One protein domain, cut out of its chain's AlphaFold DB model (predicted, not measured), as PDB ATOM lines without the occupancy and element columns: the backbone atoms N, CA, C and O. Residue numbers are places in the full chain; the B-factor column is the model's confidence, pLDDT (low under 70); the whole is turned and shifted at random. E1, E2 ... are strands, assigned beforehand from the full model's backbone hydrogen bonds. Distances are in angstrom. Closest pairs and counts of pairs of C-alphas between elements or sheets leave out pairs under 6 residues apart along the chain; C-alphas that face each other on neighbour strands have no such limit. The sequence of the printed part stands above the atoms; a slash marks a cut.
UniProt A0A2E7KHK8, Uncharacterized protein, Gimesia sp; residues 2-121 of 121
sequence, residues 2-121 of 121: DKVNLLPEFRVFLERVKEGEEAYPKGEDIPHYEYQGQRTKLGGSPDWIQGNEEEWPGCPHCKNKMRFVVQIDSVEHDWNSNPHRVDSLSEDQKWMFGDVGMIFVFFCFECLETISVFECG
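This is residues 2 to 121 of the 121 residues of an uncharacterized protein of Gimesia sp (UniProt A0A2E7KHK8). Little regular structure is present: one small, twisted sheet of three strands, E1, E2 and E3, with long loops running beside E1 and beyond the strand ends while E3 is an edge strand, and residues 27 to 32 stick out. The 65 residues from 2 to 66 have no named element, but residues 41 to 42 pair antiparallel with 70 to 71 of E1. The printed part has 120 residues, no named helix and E1, E2, E3 in that order, an antiparallel meander, each strand the neighbour of the one before. It is all strand, with 21 residues in named elements, and compact, radius of gyration of the C-alphas 15.6 A, spanning 44 by 44 by 28 A.

E1, residues 67 to 73, and E2, residues 102 to 108, form an antiparallel hairpin at 161 degrees; N 69 and O 105 are 2.8 A apart, within hydrogen-bond range. E2 and E3, residues 113 to 119, form another at 160 degrees, with N 104 and O 117 at 2.8 A. The sheet is twisted, its C-alphas up to 4.0 A off its best plane.

E1 begins at C-alpha 67 (170.837, 183.086, 209.668) and is 18.3 A long, E2 20.1 A. E3, 20.3 A, ends at C-alpha 119 (186.155, 190.677, 214.117).

The C-alphas farthest apart, of Asp 2 and Glu 28, are 44.8 A apart. The printed part has no cut; E1 to E2 is a long link of 28 residues, E2 to E3 tight. Residues 2 to 4 have pLDDT under 70.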
ATOM      1  N   ASP A   2     199.022 181.217 190.974       60.88
ATOM      2  CA  ASP A   2     200.046 181.581 191.952       60.88
ATOM      3  C   ASP A   2     199.708 180.958 193.303       60.88
ATOM      4  O   ASP A   2     198.680 181.266 193.903       60.88
ATOM      5  N   LYS A   3     200.578 180.060 193.778       62.16
ATOM      6  CA  LYS A   3     200.409 179.363 195.062       62.16
ATOM      7  C   LYS A   3     200.387 180.312 196.267       62.16
ATOM      8  O   LYS A   3     199.947 179.908 197.330       62.16
ATOM      9  N   VAL A   4     200.833 181.555 196.087       67.81
ATOM     10  CA  VAL A   4     200.845 182.606 197.116       67.81
ATOM     11  C   VAL A   4     199.429 183.019 197.539       67.81
ATOM     12  O   VAL A   4     199.237 183.440 198.670       67.81
ATOM     13  N   ASN A   5     198.426 182.837 196.672       77.06
ATOM     14  CA  ASN A   5     197.039 183.226 196.950       77.06
ATOM     15  C   ASN A   5     196.172 182.066 197.474       77.06
ATOM     16  O   ASN A   5     194.946 182.152 197.425       77.06
ATOM     17  N   LEU A   6     196.783 180.956 197.904       88.56
ATOM     18  CA  LEU A   6     196.065 179.776 198.381       88.56
ATOM     19  C   LEU A   6     196.310 179.573 199.869       88.56
ATOM     20  O   LEU A   6     197.451 179.428 200.303       88.56
ATOM     21  N   LEU A   7     195.224 179.504 200.629       91.12
ATOM     22  CA  LEU A   7     195.270 179.003 201.993       91.12
ATOM     23  C   LEU A   7     195.503 177.481 201.975       91.12
ATOM     24  O   LEU A   7     194.949 176.800 201.102       91.12
ATOM     25  N   PRO A   8     196.298 176.928 202.912       92.31
ATOM     26  CA  PRO A   8     196.385 175.486 203.122       92.31
ATOM     27  C   PRO A   8     194.994 174.859 203.276       92.31
ATOM     28  O   PRO A   8     194.126 175.414 203.945       92.31
ATOM     29  N   GLU A   9     194.755 173.710 202.654       94.38
ATOM     30  CA  GLU A   9     193.446 173.054 202.720       94.38
ATOM     31  C   GLU A   9     193.300 172.249 204.020       94.38
ATOM     32  O   GLU A   9     194.113 171.371 204.310       94.38
ATOM     33  N   PHE A  10     192.221 172.499 204.768       94.50
ATOM     34  CA  PHE A  10     191.824 171.691 205.921       94.50
ATOM     35  C   PHE A  10     190.660 170.768 205.552       94.50
ATOM     36  O   PHE A  10     189.620 171.207 205.058       94.50
ATOM     37  N   ARG A  11     190.806 169.468 205.833       95.38
ATOM     38  CA  ARG A  11     189.697 168.511 205.729       95.38
ATOM     39  C   ARG A  11     188.783 168.648 206.944       95.38
ATOM     40  O   ARG A  11     189.251 168.561 208.072       95.38
ATOM     41  N   VAL A  12     187.480 168.760 206.703       91.94
ATOM     42  CA  VAL A  12     186.464 168.878 207.756       91.94
ATOM     43  C   VAL A  12     185.740 167.547 207.958       91.94
ATOM     44  O   VAL A  12     185.335 166.897 206.993       91.94
ATOM     45  N   PHE A  13     185.537 167.168 209.218       93.81
ATOM     46  CA  PHE A  13     184.644 166.087 209.632       93.81
ATOM     47  C   PHE A  13     183.505 166.695 210.448       93.81
ATOM     48  O   PHE A  13     183.754 167.504 211.337       93.81
ATOM     49  N   LEU A  14     182.261 166.345 210.119       95.12
ATOM     50  CA  LEU A  14     181.081 166.947 210.737       95.12
ATOM     51  C   LEU A  14     180.389 165.965 211.673       95.12
ATOM     52  O   LEU A  14     180.037 164.855 211.277       95.12
ATOM     53  N   GLU A  15     180.115 166.443 212.880       96.19
ATOM     54  CA  GLU A  15     179.269 165.792 213.869       96.19
ATOM     55  C   GLU A  15     178.218 166.794 214.354       96.19
ATOM     56  O   GLU A  15     178.487 167.984 214.517       96.19
ATOM     57  N   ARG A  16     176.981 166.326 214.546       96.81
ATOM     58  CA  ARG A  16     175.923 167.163 215.108       96.81
ATOM     59  C   ARG A  16     176.101 167.236 216.624       96.81
ATOM     60  O   ARG A  16     175.959 166.221 217.297       96.81
ATOM     61  N   VAL A  17     176.311 168.444 217.135       96.62
ATOM     62  CA  VAL A  17     176.327 168.736 218.576       96.62
ATOM     63  C   VAL A  17     174.937 168.485 219.169       96.62
ATOM     64  O   VAL A  17     173.926 168.873 218.564       96.62
ATOM     65  N   LYS A  18     174.861 167.800 220.319       96.38
ATOM     66  CA  LYS A  18     173.579 167.546 220.989       96.38
ATOM     67  C   LYS A  18     173.040 168.820 221.629       96.38
ATOM     68  O   LYS A  18     173.771 169.761 221.913       96.38
ATOM     69  N   GLU A  19     171.737 168.839 221.874       93.31
ATOM     70  CA  GLU A  19     171.109 169.939 222.599       93.31
ATOM     71  C   GLU A  19     171.740 170.100 223.993       93.31
ATOM     72  O   GLU A  19     171.863 169.130 224.738       93.31
ATOM     73  N   GLY A  20     172.166 171.325 224.316       91.06
ATOM     74  CA  GLY A  20     172.855 171.654 225.567       91.06
ATOM     75  C   GLY A  20     174.368 171.402 225.578       91.06
ATOM     76  O   GLY A  20     175.021 171.813 226.530       91.06
ATOM     77  N   GLU A  21     174.935 170.767 224.547       94.19
ATOM     78  CA  GLU A  21     176.388 170.654 224.362       94.19
ATOM     79  C   GLU A  21     176.919 171.833 223.517       94.19
ATOM     80  O   GLU A  21     176.172 172.496 222.791       94.19
ATOM     81  N   GLU A  22     178.226 172.085 223.584       93.00
ATOM     82  CA  GLU A  22     178.908 173.094 222.768       93.00
ATOM     83  C   GLU A  22     179.900 172.452 221.793       93.00
ATOM     84  O   GLU A  22     180.392 171.350 222.019       93.00
ATOM     85  N   ALA A  23     180.198 173.148 220.689       95.06
ATOM     86  CA  ALA A  23     181.113 172.649 219.655       95.06
ATOM     87  C   ALA A  23     182.573 172.540 220.132       95.06
ATOM     88  O   ALA A  23     183.354 171.777 219.572       95.06
ATOM     89  N   TYR A  24     182.928 173.311 221.152       93.19
ATOM     90  CA  TYR A  24     184.210 173.281 221.838       93.19
ATOM     91  C   TYR A  24     183.972 173.686 223.301       93.19
ATOM     92  O   TYR A  24     182.961 174.338 223.580       93.19
ATOM     93  N   PRO A  25     184.846 173.301 224.244       92.81
ATOM     94  CA  PRO A  25     184.623 173.581 225.657       92.81
ATOM     95  C   PRO A  25     184.606 175.081 225.966       92.81
ATOM     96  O   PRO A  25     185.522 175.812 225.585       92.81
ATOM     97  N   LYS A  26     183.602 175.521 226.728       88.00
ATOM     98  CA  LYS A  26     183.574 176.836 227.377       88.00
ATOM     99  C   LYS A  26     183.118 176.711 228.828       88.00
ATOM    100  O   LYS A  26     182.545 175.704 229.240       88.00
ATOM    101  N   GLY A  27     183.394 177.748 229.607       86.81
ATOM    102  CA  GLY A  27     183.015 177.838 231.012       86.81
ATOM    103  C   GLY A  27     183.835 178.898 231.733       86.81
ATOM    104  O   GLY A  27     184.864 179.334 231.224       86.81
ATOM    105  N   GLU A  28     183.390 179.298 232.923       89.00
ATOM    106  CA  GLU A  28     184.084 180.303 233.747       89.00
ATOM    107  C   GLU A  28     185.513 179.871 234.124       89.00
ATOM    108  O   GLU A  28     186.409 180.707 234.217       89.00
ATOM    109  N   ASP A  29     185.739 178.561 234.269       92.81
ATOM    110  CA  ASP A  29     187.042 177.975 234.608       92.81
ATOM    111  C   ASP A  29     187.961 177.761 233.393       92.81
ATOM    112  O   ASP A  29     189.103 177.320 233.542       92.81
ATOM    113  N   ILE A  30     187.476 178.035 232.178       89.75
ATOM    114  CA  ILE A  30     188.239 177.854 230.943       89.75
ATOM    115  C   ILE A  30     188.787 179.217 230.512       89.75
ATOM    116  O   ILE A  30     188.004 180.118 230.203       89.75
ATOM    117  N   PRO A  31     190.120 179.401 230.452       89.00
ATOM    118  CA  PRO A  31     190.695 180.651 229.979       89.00
ATOM    119  C   PRO A  31     190.207 180.997 228.569       89.00
ATOM    120  O   PRO A  31     190.184 180.144 227.684       89.00
ATOM    121  N   HIS A  32     189.875 182.267 228.334       82.56
ATOM    122  CA  HIS A  32     189.317 182.740 227.058       82.56
ATOM    123  C   HIS A  32     190.226 182.505 225.834       82.56
ATOM    124  O   HIS A  32     189.754 182.552 224.697       82.56
ATOM    125  N   TYR A  33     191.522 182.266 226.048       86.38
ATOM    126  CA  TYR A  33     192.501 181.953 225.004       86.38
ATOM    127  C   TYR A  33     192.709 180.450 224.773       86.38
ATOM    128  O   TYR A  33     193.291 180.073 223.764       86.38
ATOM    129  N   GLU A  34     192.225 179.572 225.657       91.69
ATOM    130  CA  GLU A  34     192.579 178.143 225.638       91.69
ATOM    131  C   GLU A  34     192.166 177.432 224.342       91.69
ATOM    132  O   GLU A  34     192.866 176.537 223.873       91.69
ATOM    133  N   TYR A  35     191.052 177.860 223.744       94.00
ATOM    134  CA  TYR A  35     190.519 177.300 222.500       94.00
ATOM    135  C   TYR A  35     190.605 178.266 221.317       94.00
ATOM    136  O   TYR A  35     189.990 178.014 220.286       94.00
ATOM    137  N   GLN A  36     191.363 179.359 221.426       94.50
ATOM    138  CA  GLN A  36     191.629 180.225 220.280       94.50
ATOM    139  C   GLN A  36     192.322 179.436 219.154       94.50
ATOM    140  O   GLN A  36     193.242 178.656 219.395       94.50
ATOM    141  N   GLY A  37     191.822 179.586 217.926       95.88
ATOM    142  CA  GLY A  37     192.183 178.761 216.770       95.88
ATOM    143  C   GLY A  37     191.412 177.442 216.654       95.88
ATOM    144  O   GLY A  37     191.575 176.713 215.681       95.88
ATOM    145  N   GLN A  38     190.529 177.130 217.604       95.94
ATOM    146  CA  GLN A  38     189.749 175.887 217.639       95.94
ATOM    147  C   GLN A  38     188.232 176.143 217.711       95.94
ATOM    148  O   GLN A  38     187.456 175.226 217.971       95.94
ATOM    149  N   ARG A  39     187.781 177.381 217.452       95.81
ATOM    150  CA  ARG A  39     186.375 177.805 217.600       95.81
ATOM    151  C   ARG A  39     185.547 177.680 216.319       95.81
ATOM    152  O   ARG A  39     184.390 178.100 216.309       95.81
ATOM    153  N   THR A  40     186.100 177.146 215.228       97.12
ATOM    154  CA  THR A  40     185.357 176.967 213.969       97.12
ATOM    155  C   THR A  40     184.154 176.047 214.191       97.12
ATOM    156  O   THR A  40     184.313 174.895 214.585       97.12
ATOM    157  N   LYS A  41     182.939 176.535 213.910       97.31
ATOM    158  CA  LYS A  41     181.700 175.749 214.052       97.31
ATOM    159  C   LYS A  41     180.641 176.151 213.033       97.31
ATOM    160  O   LYS A  41     180.594 177.298 212.591       97.31
ATOM    161  N   LEU A  42     179.767 175.201 212.703       97.69
ATOM    162  CA  LEU A  42     178.595 175.423 211.856       97.69
ATOM    163  C   LEU A  42     177.348 175.632 212.725       97.69
ATOM    164  O   LEU A  42     176.987 174.762 213.515       97.69
ATOM    165  N   GLY A  43     176.655 176.753 212.531       96.25
ATOM    166  CA  GLY A  43     175.426 177.089 213.251       96.25
ATOM    167  C   GLY A  43     175.603 177.282 214.766       96.25
ATOM    168  O   GLY A  43     176.706 177.475 215.274       96.25
ATOM    169  N   GLY A  44     174.484 177.262 215.493       94.25
ATOM    170  CA  GLY A  44     174.425 177.693 216.894       94.25
ATOM    171  C   GLY A  44     174.347 179.219 217.009       94.25
ATOM    172  O   GLY A  44     173.774 179.872 216.134       94.25
ATOM    173  N   SER A  45     174.917 179.773 218.077       92.75
ATOM    174  CA  SER A  45     175.094 181.222 218.251       92.75
ATOM    175  C   SER A  45     176.527 181.625 217.889       92.75
ATOM    176  O   SER A  45     177.440 180.883 218.259       92.75
ATOM    177  N   PRO A  46     176.749 182.751 217.189       94.38
ATOM    178  CA  PRO A  46     178.094 183.270 216.952       94.38
ATOM    179  C   PRO A  46     178.781 183.615 218.277       94.38
ATOM    180  O   PRO A  46     178.139 184.133 219.190       94.38
ATOM    181  N   ASP A  47     180.078 183.331 218.378       92.81
ATOM    182  CA  ASP A  47     180.903 183.743 219.517       92.81
ATOM    183  C   ASP A  47     181.586 185.082 219.194       92.81
ATOM    184  O   ASP A  47     182.734 185.104 218.758       92.81
ATOM    185  N   TRP A  48     180.864 186.198 219.319       92.94
ATOM    186  CA  TRP A  48     181.401 187.530 219.008       92.94
ATOM    187  C   TRP A  48     182.634 187.869 219.853       92.94
ATOM    188  O   TRP A  48     182.698 187.537 221.036       92.94
ATOM    189  N   ILE A  49     183.608 188.553 219.250       91.00
ATOM    190  CA  ILE A  49     184.846 188.973 219.924       91.00
ATOM    191  C   ILE A  49     184.671 190.370 220.517       91.00
ATOM    192  O   ILE A  49     185.114 190.631 221.632       91.00
ATOM    193  N   GLN A  50     184.005 191.268 219.791       89.19
ATOM    194  CA  GLN A  50     183.950 192.692 220.133       89.19
ATOM    195  C   GLN A  50     182.710 193.084 220.954       89.19
ATOM    196  O   GLN A  50     182.491 194.262 221.220       89.19
ATOM    197  N   GLY A  51     181.910 192.108 221.397       79.25
ATOM    198  CA  GLY A  51     180.720 192.353 222.220       79.25
ATOM    199  C   GLY A  51     179.532 192.946 221.452       79.25
ATOM    200  O   GLY A  51     178.575 193.415 222.063       79.25
ATOM    201  N   ASN A  52     179.560 192.896 220.120       75.75
ATOM    202  CA  ASN A  52     178.550 193.480 219.236       75.75
ATOM    203  C   ASN A  52     177.332 192.552 219.035       75.75
ATOM    204  O   ASN A  52     176.790 192.444 217.937       75.75
ATOM    205  N   GLU A  53     176.877 191.864 220.087       73.50
ATOM    206  CA  GLU A  53     175.785 190.873 220.022       73.50
ATOM    207  C   GLU A  53     174.475 191.441 219.442       73.50
ATOM    208  O   GLU A  53     173.661 190.710 218.866       73.50
ATOM    209  N   GLU A  54     174.284 192.755 219.565       73.69
ATOM    210  CA  GLU A  54     173.130 193.489 219.048       73.69
ATOM    211  C   GLU A  54     173.199 193.747 217.526       73.69
ATOM    212  O   GLU A  54     172.160 193.962 216.894       73.69
ATOM    213  N   GLU A  55     174.379 193.646 216.903       81.75
ATOM    214  CA  GLU A  55     174.632 193.955 215.484       81.75
ATOM    215  C   GLU A  55     174.361 192.773 214.541       81.75
ATOM    216  O   GLU A  55     175.099 192.481 213.598       81.75
ATOM    217  N   TRP A  56     173.252 192.069 214.762       92.62
ATOM    218  CA  TRP A  56     172.882 190.945 213.907       92.62
ATOM    219  C   TRP A  56     172.618 191.403 212.458       92.62
ATOM    220  O   TRP A  56     171.725 192.233 212.242       92.62
ATOM    221  N   PRO A  57     173.296 190.844 211.434       93.75
ATOM    222  CA  PRO A  57     173.191 191.362 210.076       93.75
ATOM    223  C   PRO A  57     171.796 191.137 209.483       93.75
ATOM    224  O   PRO A  57     171.225 190.038 209.522       93.75
ATOM    225  N   GLY A  58     171.246 192.207 208.909       95.94
ATOM    226  CA  GLY A  58     170.032 192.179 208.097       95.94
ATOM    227  C   GLY A  58     170.358 191.957 206.620       95.94
ATOM    228  O   GLY A  58     171.344 192.480 206.106       95.94
ATOM    229  N   CYS A  59     169.511 191.210 205.911       97.88
ATOM    230  CA  CYS A  59     169.666 190.990 204.474       97.88
ATOM    231  C   CYS A  59     169.642 192.331 203.714       97.88
ATOM    232  O   CYS A  59     168.736 193.137 203.947       97.88
ATOM    233  N   PRO A  60     170.554 192.580 202.754       96.56
ATOM    234  CA  PRO A  60     170.582 193.845 202.021       96.56
ATOM    235  C   PRO A  60     169.318 194.072 201.179       96.56
ATOM    236  O   PRO A  60     168.963 195.227 200.934       96.56
ATOM    237  N   HIS A  61     168.604 193.006 200.803       97.31
ATOM    238  CA  HIS A  61     167.378 193.059 200.010       97.31
ATOM    239  C   HIS A  61     166.108 193.124 200.866       97.31
ATOM    240  O   HIS A  61     165.421 194.144 200.847       97.31
ATOM    241  N   CYS A  62     165.792 192.079 201.639       97.56
ATOM    242  CA  CYS A  62     164.536 192.024 202.401       97.56
ATOM    243  C   CYS A  62     164.609 192.653 203.800       97.56
ATOM    244  O   CYS A  62     163.580 192.786 204.453       97.56
ATOM    245  N   LYS A  63     165.804 193.040 204.271       96.56
ATOM    246  CA  LYS A  63     166.071 193.616 205.605       96.56
ATOM    247  C   LYS A  63     165.793 192.691 206.799       96.56
ATOM    248  O   LYS A  63     166.099 193.066 207.927       96.56
ATOM    249  N   ASN A  64     165.302 191.473 206.572       96.31
ATOM    250  CA  ASN A  64     165.125 190.465 207.618       96.31
ATOM    251  C   ASN A  64     166.474 190.030 208.209       96.31
ATOM    252  O   ASN A  64     167.483 189.986 207.497       96.31
ATOM    253  N   LYS A  65     166.486 189.658 209.498       95.75
ATOM    254  CA  LYS A  65     167.670 189.081 210.156       95.75
ATOM    255  C   LYS A  65     168.132 187.830 209.405       95.75
ATOM    256  O   LYS A  65     167.334 186.931 209.133       95.75
ATOM    257  N   MET A  66     169.419 187.767 209.080       97.44
ATOM    258  CA  MET A  66     170.009 186.623 208.382       97.44
ATOM    259  C   MET A  66     170.287 185.466 209.349       97.44
ATOM    260  O   MET A  66     170.285 185.638 210.564       97.44
ATOM    261  N   ARG A  67     170.514 184.255 208.837       97.69
ATOM    262  CA  ARG A  67     170.837 183.086 209.668       97.69
ATOM    263  C   ARG A  67     172.343 182.924 209.755       97.69
ATOM    264  O   ARG A  67     172.993 182.890 208.718       97.69
ATOM    265  N   PHE A  68     172.876 182.797 210.964       97.62
ATOM    266  CA  PHE A  68     174.269 182.414 211.172       97.62
ATOM    267  C   PHE A  68     174.508 181.004 210.614       97.62
ATOM    268  O   PHE A  68     173.731 180.087 210.895       97.62
ATOM    269  N   VAL A  69     175.546 180.846 209.794       98.19
ATOM    270  CA  VAL A  69     175.879 179.582 209.117       98.19
ATOM    271  C   VAL A  69     177.174 179.000 209.655       98.19
ATOM    272  O   VAL A  69     177.226 177.804 209.932       98.19
ATOM    273  N   VAL A  70     178.210 179.822 209.804       98.25
ATOM    274  CA  VAL A  70     179.534 179.377 210.240       98.25
ATOM    275  C   VAL A  70     180.303 180.533 210.856       98.25
ATOM    276  O   VAL A  70     180.173 181.668 210.400       98.25
ATOM    277  N   GLN A  71     181.132 180.234 211.850       97.69
ATOM    278  CA  GLN A  71     182.296 181.054 212.180       97.69
ATOM    279  C   GLN A  71     183.557 180.270 211.825       97.69
ATOM    280  O   GLN A  71     183.616 179.059 212.053       97.69
ATOM    281  N   ILE A  72     184.536 180.958 211.257       97.94
ATOM    282  CA  ILE A  72     185.833 180.416 210.868       97.94
ATOM    283  C   ILE A  72     186.876 181.112 211.731       97.94
ATOM    284  O   ILE A  72     186.987 182.337 211.693       97.94
ATOM    285  N   ASP A  73     187.593 180.326 212.523       97.25
ATOM    286  CA  ASP A  73     188.613 180.811 213.447       97.25
ATOM    287  C   ASP A  73     189.985 180.947 212.779       97.25
ATOM    288  O   ASP A  73     190.230 180.402 211.701       97.25
ATOM    289  N   SER A  74     190.892 181.652 213.446       97.44
ATOM    290  CA  SER A  74     192.317 181.703 213.124       97.44
ATOM    291  C   SER A  74     192.985 180.363 213.455       97.44
ATOM    292  O   SER A  74     193.673 180.230 214.465       97.44
ATOM    293  N   VAL A  75     192.721 179.342 212.628       97.25
ATOM    294  CA  VAL A  75     193.048 177.922 212.873       97.25
ATOM    295  C   VAL A  75     194.509 177.685 213.262       97.25
ATOM    296  O   VAL A  75     194.798 176.762 214.017       97.25
ATOM    297  N   GLU A  76     195.435 178.521 212.799       97.31
ATOM    298  CA  GLU A  76     196.873 178.369 213.051       97.31
ATOM    299  C   GLU A  76     197.385 179.178 214.254       97.31
ATOM    300  O   GLU A  76     198.594 179.368 214.397       97.31
ATOM    301  N   HIS A  77     196.492 179.644 215.136       96.75
ATOM    302  CA  HIS A  77     196.870 180.389 216.335       96.75
ATOM    303  C   HIS A  77     197.974 179.702 217.144       96.75
ATOM    304  O   HIS A  77     197.882 178.510 217.459       96.75
ATOM    305  N   ASP A  78     199.008 180.480 217.468       96.31
ATOM    306  CA  ASP A  78     200.245 180.037 218.106       96.31
ATOM    307  C   ASP A  78     200.055 179.781 219.607       96.31
ATOM    308  O   ASP A  78     200.556 180.507 220.467       96.31
ATOM    309  N   TRP A  79     199.268 178.753 219.929       95.12
ATOM    310  CA  TRP A  79     198.980 178.361 221.301       95.12
ATOM    311  C   TRP A  79     199.240 176.886 221.544       95.12
ATOM    312  O   TRP A  79     199.069 176.034 220.671       95.12
ATOM    313  N   ASN A  80     199.652 176.561 222.769       93.81
ATOM    314  CA  ASN A  80     200.170 175.234 223.064       93.81
ATOM    315  C   ASN A  80     199.143 174.111 222.889       93.81
ATOM    316  O   ASN A  80     199.533 173.017 222.479       93.81
ATOM    317  N   SER A  81     197.870 174.380 223.179       91.31
ATOM    318  CA  SER A  81     196.773 173.419 223.036       91.31
ATOM    319  C   SER A  81     196.311 173.241 221.586       91.31
ATOM    320  O   SER A  81     195.627 172.263 221.293       91.31
ATOM    321  N   ASN A  82     196.677 174.151 220.676       95.62
ATOM    322  CA  ASN A  82     196.223 174.108 219.295       95.62
ATOM    323  C   ASN A  82     197.075 173.116 218.475       95.62
ATOM    324  O   ASN A  82     198.271 173.354 218.265       95.62
ATOM    325  N   PRO A  83     196.493 172.014 217.957       95.06
ATOM    326  CA  PRO A  83     197.228 171.031 217.159       95.06
ATOM    327  C   PRO A  83     197.677 171.566 215.792       95.06
ATOM    328  O   PRO A  83     198.491 170.927 215.124       95.06
ATOM    329  N   HIS A  84     197.146 172.714 215.368       96.25
ATOM    330  CA  HIS A  84     197.446 173.360 214.094       96.25
ATOM    331  C   HIS A  84     198.280 174.630 214.252       96.25
ATOM    332  O   HIS A  84     198.439 175.367 213.285       96.25
ATOM    333  N   ARG A  85     198.820 174.887 215.450       96.81
ATOM    334  CA  ARG A  85     199.607 176.087 215.728       96.81
ATOM    335  C   ARG A  85     200.768 176.256 214.746       96.81
ATOM    336  O   ARG A  85     201.515 175.309 214.477       96.81
ATOM    337  N   VAL A  86     200.946 177.481 214.277       97.00
ATOM    338  CA  VAL A  86     202.115 177.921 213.517       97.00
ATOM    339  C   VAL A  86     202.702 179.122 214.242       97.00
ATOM    340  O   VAL A  86     201.946 179.966 214.717       97.00
ATOM    341  N   ASP A  87     204.035 179.178 214.316       96.38
ATOM    342  CA  ASP A  87     204.772 180.294 214.918       96.38
ATOM    343  C   ASP A  87     204.238 181.630 214.381       96.38
ATOM    344  O   ASP A  87     204.216 181.858 213.168       96.38
ATOM    345  N   SER A  88     203.797 182.496 215.294       94.38
ATOM    346  CA  SER A  88     203.198 183.803 214.983       94.38
ATOM    347  C   SER A  88     204.128 184.776 214.251       94.38
ATOM    348  O   SER A  88     203.661 185.747 213.658       94.38
ATOM    349  N   LEU A  89     205.440 184.526 214.264       93.38
ATOM    350  CA  LEU A  89     206.444 185.302 213.535       93.38
ATOM    351  C   LEU A  89     206.859 184.640 212.213       93.38
ATOM    352  O   LEU A  89     207.712 185.177 211.500       93.38
ATOM    353  N   SER A  90     206.296 183.475 211.888       94.25
ATOM    354  CA  SER A  90     206.608 182.751 210.664       94.25
ATOM    355  C   SER A  90     205.738 183.202 209.499       94.25
ATOM    356  O   SER A  90     204.516 183.290 209.589       94.25
ATOM    357  N   GLU A  91     206.373 183.350 208.337       90.31
ATOM    358  CA  GLU A  91     205.687 183.515 207.054       90.31
ATOM    359  C   GLU A  91     204.827 182.297 206.682       90.31
ATOM    360  O   GLU A  91     204.006 182.387 205.772       90.31
ATOM    361  N   ASP A  92     204.995 181.156 207.353       91.88
ATOM    362  CA  ASP A  92     204.170 179.968 207.139       91.88
ATOM    363  C   ASP A  92     202.781 180.078 207.784       91.88
ATOM    364  O   ASP A  92     201.922 179.260 207.464       91.88
ATOM    365  N   GLN A  93     202.526 181.078 208.642       94.12
ATOM    366  CA  GLN A  93     201.203 181.301 209.225       94.12
ATOM    367  C   GLN A  93     200.269 181.918 208.173       94.12
ATOM    368  O   GLN A  93     200.435 183.061 207.744       94.12
ATOM    369  N   LYS A  94     199.294 181.135 207.709       93.81
ATOM    370  CA  LYS A  94     198.349 181.486 206.639       93.81
ATOM    371  C   LYS A  94     196.907 181.594 207.134       93.81
ATOM    372  O   LYS A  94     196.171 182.441 206.636       93.81
ATOM    373  N   TRP A  95     196.499 180.773 208.100       95.88
ATOM    374  CA  TRP A  95     195.160 180.789 208.707       95.88
ATOM    375  C   TRP A  95     195.134 181.612 209.994       95.88
ATOM    376  O   TRP A  95     194.800 181.114 211.071       95.88
ATOM    377  N   MET A  96     195.484 182.889 209.862       96.12
ATOM    378  CA  MET A  96     195.418 183.879 210.931       96.12
ATOM    379  C   MET A  96     194.691 185.124 210.427       96.12
ATOM    380  O   MET A  96     195.049 185.684 209.390       96.12
ATOM    381  N   PHE A  97     193.666 185.561 211.154       96.25
ATOM    382  CA  PHE A  97     192.846 186.710 210.781       96.25
ATOM    383  C   PHE A  97     193.042 187.851 211.785       96.25
ATOM    384  O   PHE A  97     192.343 187.927 212.789       96.25
ATOM    385  N   GLY A  98     193.981 188.762 211.520       94.62
ATOM    386  CA  GLY A  98     194.299 189.843 212.465       94.62
ATOM    387  C   GLY A  98     194.843 189.300 213.791       94.62
ATOM    388  O   GLY A  98     195.622 188.351 213.781       94.62
ATOM    389  N   ASP A  99     194.425 189.883 214.919       94.31
ATOM    390  CA  ASP A  99     194.761 189.381 216.260       94.31
ATOM    391  C   ASP A  99     193.765 188.291 216.689       94.31
ATOM    392  O   ASP A  99     192.752 188.549 217.346       94.31
ATOM    393  N   VAL A 100     194.002 187.069 216.199       95.44
ATOM    394  CA  VAL A 100     193.196 185.870 216.497       95.44
ATOM    395  C   VAL A 100     191.694 186.067 216.244       95.44
ATOM    396  O   VAL A 100     190.812 185.671 217.022       95.44
ATOM    397  N   GLY A 101     191.397 186.711 215.123       96.75
ATOM    398  CA  GLY A 101     190.047 187.029 214.713       96.75
ATOM    399  C   GLY A 101     189.271 185.848 214.153       96.75
ATOM    400  O   GLY A 101     189.797 184.756 213.906       96.75
ATOM    401  N   MET A 102     187.987 186.112 213.932       97.38
ATOM    402  CA  MET A 102     187.028 185.180 213.361       97.38
ATOM    403  C   MET A 102     186.235 185.839 212.236       97.38
ATOM    404  O   MET A 102     185.879 187.018 212.294       97.38
ATOM    405  N   ILE A 103     185.930 185.044 211.214       97.88
ATOM    406  CA  ILE A 103     185.009 185.415 210.140       97.88
ATOM    407  C   ILE A 103     183.685 184.699 210.381       97.88
ATOM    408  O   ILE A 103     183.628 183.472 210.394       97.88
ATOM    409  N   PHE A 104     182.607 185.457 210.516       97.88
ATOM    410  CA  PHE A 104     181.247 184.964 210.689       97.88
ATOM    411  C   PHE A 104     180.496 185.090 209.369       97.88
ATOM    412  O   PHE A 104     180.499 186.151 208.752       97.88
ATOM    413  N   VAL A 105     179.818 184.033 208.933       98.25
ATOM    414  CA  VAL A 105     179.039 184.028 207.692       98.25
ATOM    415  C   VAL A 105     177.565 183.846 208.005       98.25
ATOM    416  O   VAL A 105     177.161 182.944 208.746       98.25
ATOM    417  N   PHE A 106     176.757 184.689 207.378       98.12
ATOM    418  CA  PHE A 106     175.313 184.705 207.490       98.12
ATOM    419  C   PHE A 106     174.672 184.516 206.122       98.12
ATOM    420  O   PHE A 106     175.171 185.021 205.118       98.12
ATOM    421  N   PHE A 107     173.534 183.827 206.093       98.62
ATOM    422  CA  PHE A 107     172.789 183.545 204.872       98.62
ATOM    423  C   PHE A 107     171.312 183.920 205.008       98.62
ATOM    424  O   PHE A 107     170.656 183.622 206.012       98.62
ATOM    425  N   CYS A 108     170.772 184.575 203.983       98.44
ATOM    426  CA  CYS A 108     169.347 184.832 203.845       98.44
ATOM    427  C   CYS A 108     168.735 183.751 202.954       98.44
ATOM    428  O   CYS A 108     168.929 183.761 201.743       98.44
ATOM    429  N   PHE A 109     167.948 182.848 203.536       97.38
ATOM    430  CA  PHE A 109     167.307 181.761 202.784       97.38
ATOM    431  C   PHE A 109     166.192 182.229 201.838       97.38
ATOM    432  O   PHE A 109     165.821 181.490 200.933       97.38
ATOM    433  N   GLU A 110     165.667 183.439 202.030       97.88
ATOM    434  CA  GLU A 110     164.622 184.012 201.173       97.88
ATOM    435  C   GLU A 110     165.212 184.653 199.912       97.88
ATOM    436  O   GLU A 110     164.699 184.449 198.814       97.88
ATOM    437  N   CYS A 111     166.297 185.420 200.063       98.44
ATOM    438  CA  CYS A 111     166.918 186.169 198.968       98.44
ATOM    439  C   CYS A 111     168.177 185.506 198.393       98.44
ATOM    440  O   CYS A 111     168.691 185.987 197.392       98.44
ATOM    441  N   LEU A 112     168.667 184.425 199.013       97.88
ATOM    442  CA  LEU A 112     169.918 183.732 198.675       97.88
ATOM    443  C   LEU A 112     171.171 184.622 198.773       97.88
ATOM    444  O   LEU A 112     172.140 184.429 198.048       97.88
ATOM    445  N   GLU A 113     171.147 185.576 199.703       98.06
ATOM    446  CA  GLU A 113     172.243 186.516 199.957       98.06
ATOM    447  C   GLU A 113     173.156 186.038 201.085       98.06
ATOM    448  O   GLU A 113     172.690 185.428 202.054       98.06
ATOM    449  N   THR A 114     174.438 186.393 201.007       97.50
ATOM    450  CA  THR A 114     175.435 186.146 202.058       97.50
ATOM    451  C   THR A 114     176.006 187.448 202.596       97.50
ATOM    452  O   THR A 114     176.296 188.360 201.825       97.50
ATOM    453  N   ILE A 115     176.252 187.505 203.901       97.44
ATOM    454  CA  ILE A 115     177.081 188.538 204.529       97.44
ATOM    455  C   ILE A 115     178.179 187.839 205.322       97.44
ATOM    456  O   ILE A 115     177.897 186.892 206.056       97.44
ATOM    457  N   SER A 116     179.413 188.319 205.190       97.25
ATOM    458  CA  SER A 116     180.518 187.967 206.078       97.25
ATOM    459  C   SER A 116     180.855 189.149 206.983       97.25
ATOM    460  O   SER A 116     181.011 190.267 206.492       97.25
ATOM    461  N   VAL A 117     181.000 188.891 208.275       96.12
ATOM    462  CA  VAL A 117     181.472 189.845 209.284       96.12
ATOM    463  C   VAL A 117     182.825 189.353 209.786       96.12
ATOM    464  O   VAL A 117     182.998 188.153 209.979       96.12
ATOM    465  N   PHE A 118     183.786 190.252 209.964       96.62
ATOM    466  CA  PHE A 118     185.103 189.938 210.511       96.62
ATOM    467  C   PHE A 118     185.310 190.735 211.797       96.62
ATOM    468  O   PHE A 118     185.106 191.947 211.792       96.62
ATOM    469  N   GLU A 119     185.734 190.056 212.861       95.31
ATOM    470  CA  GLU A 119     186.155 190.677 214.117       95.31
ATOM    471  C   GLU A 119     187.500 190.093 214.561       95.31
ATOM    472  O   GLU A 119     187.781 188.921 214.309       95.31
ATOM    473  N   CYS A 120     188.311 190.890 215.255       94.50
ATOM    474  CA  CYS A 120     189.518 190.444 215.954       94.50
ATOM    475  C   CYS A 120     189.702 191.213 217.271       94.50
ATOM    476  O   CYS A 120     188.982 192.195 217.508       94.50
ATOM    477  N   GLY A 121     190.612 190.712 218.114       83.31
ATOM    478  CA  GLY A 121     191.039 191.366 219.357       83.31
ATOM    479  C   GLY A 121     191.815 192.655 219.127       83.31
ATOM    480  O   GLY A 121     192.261 192.887 217.977       83.31
TER     481      GLY A 121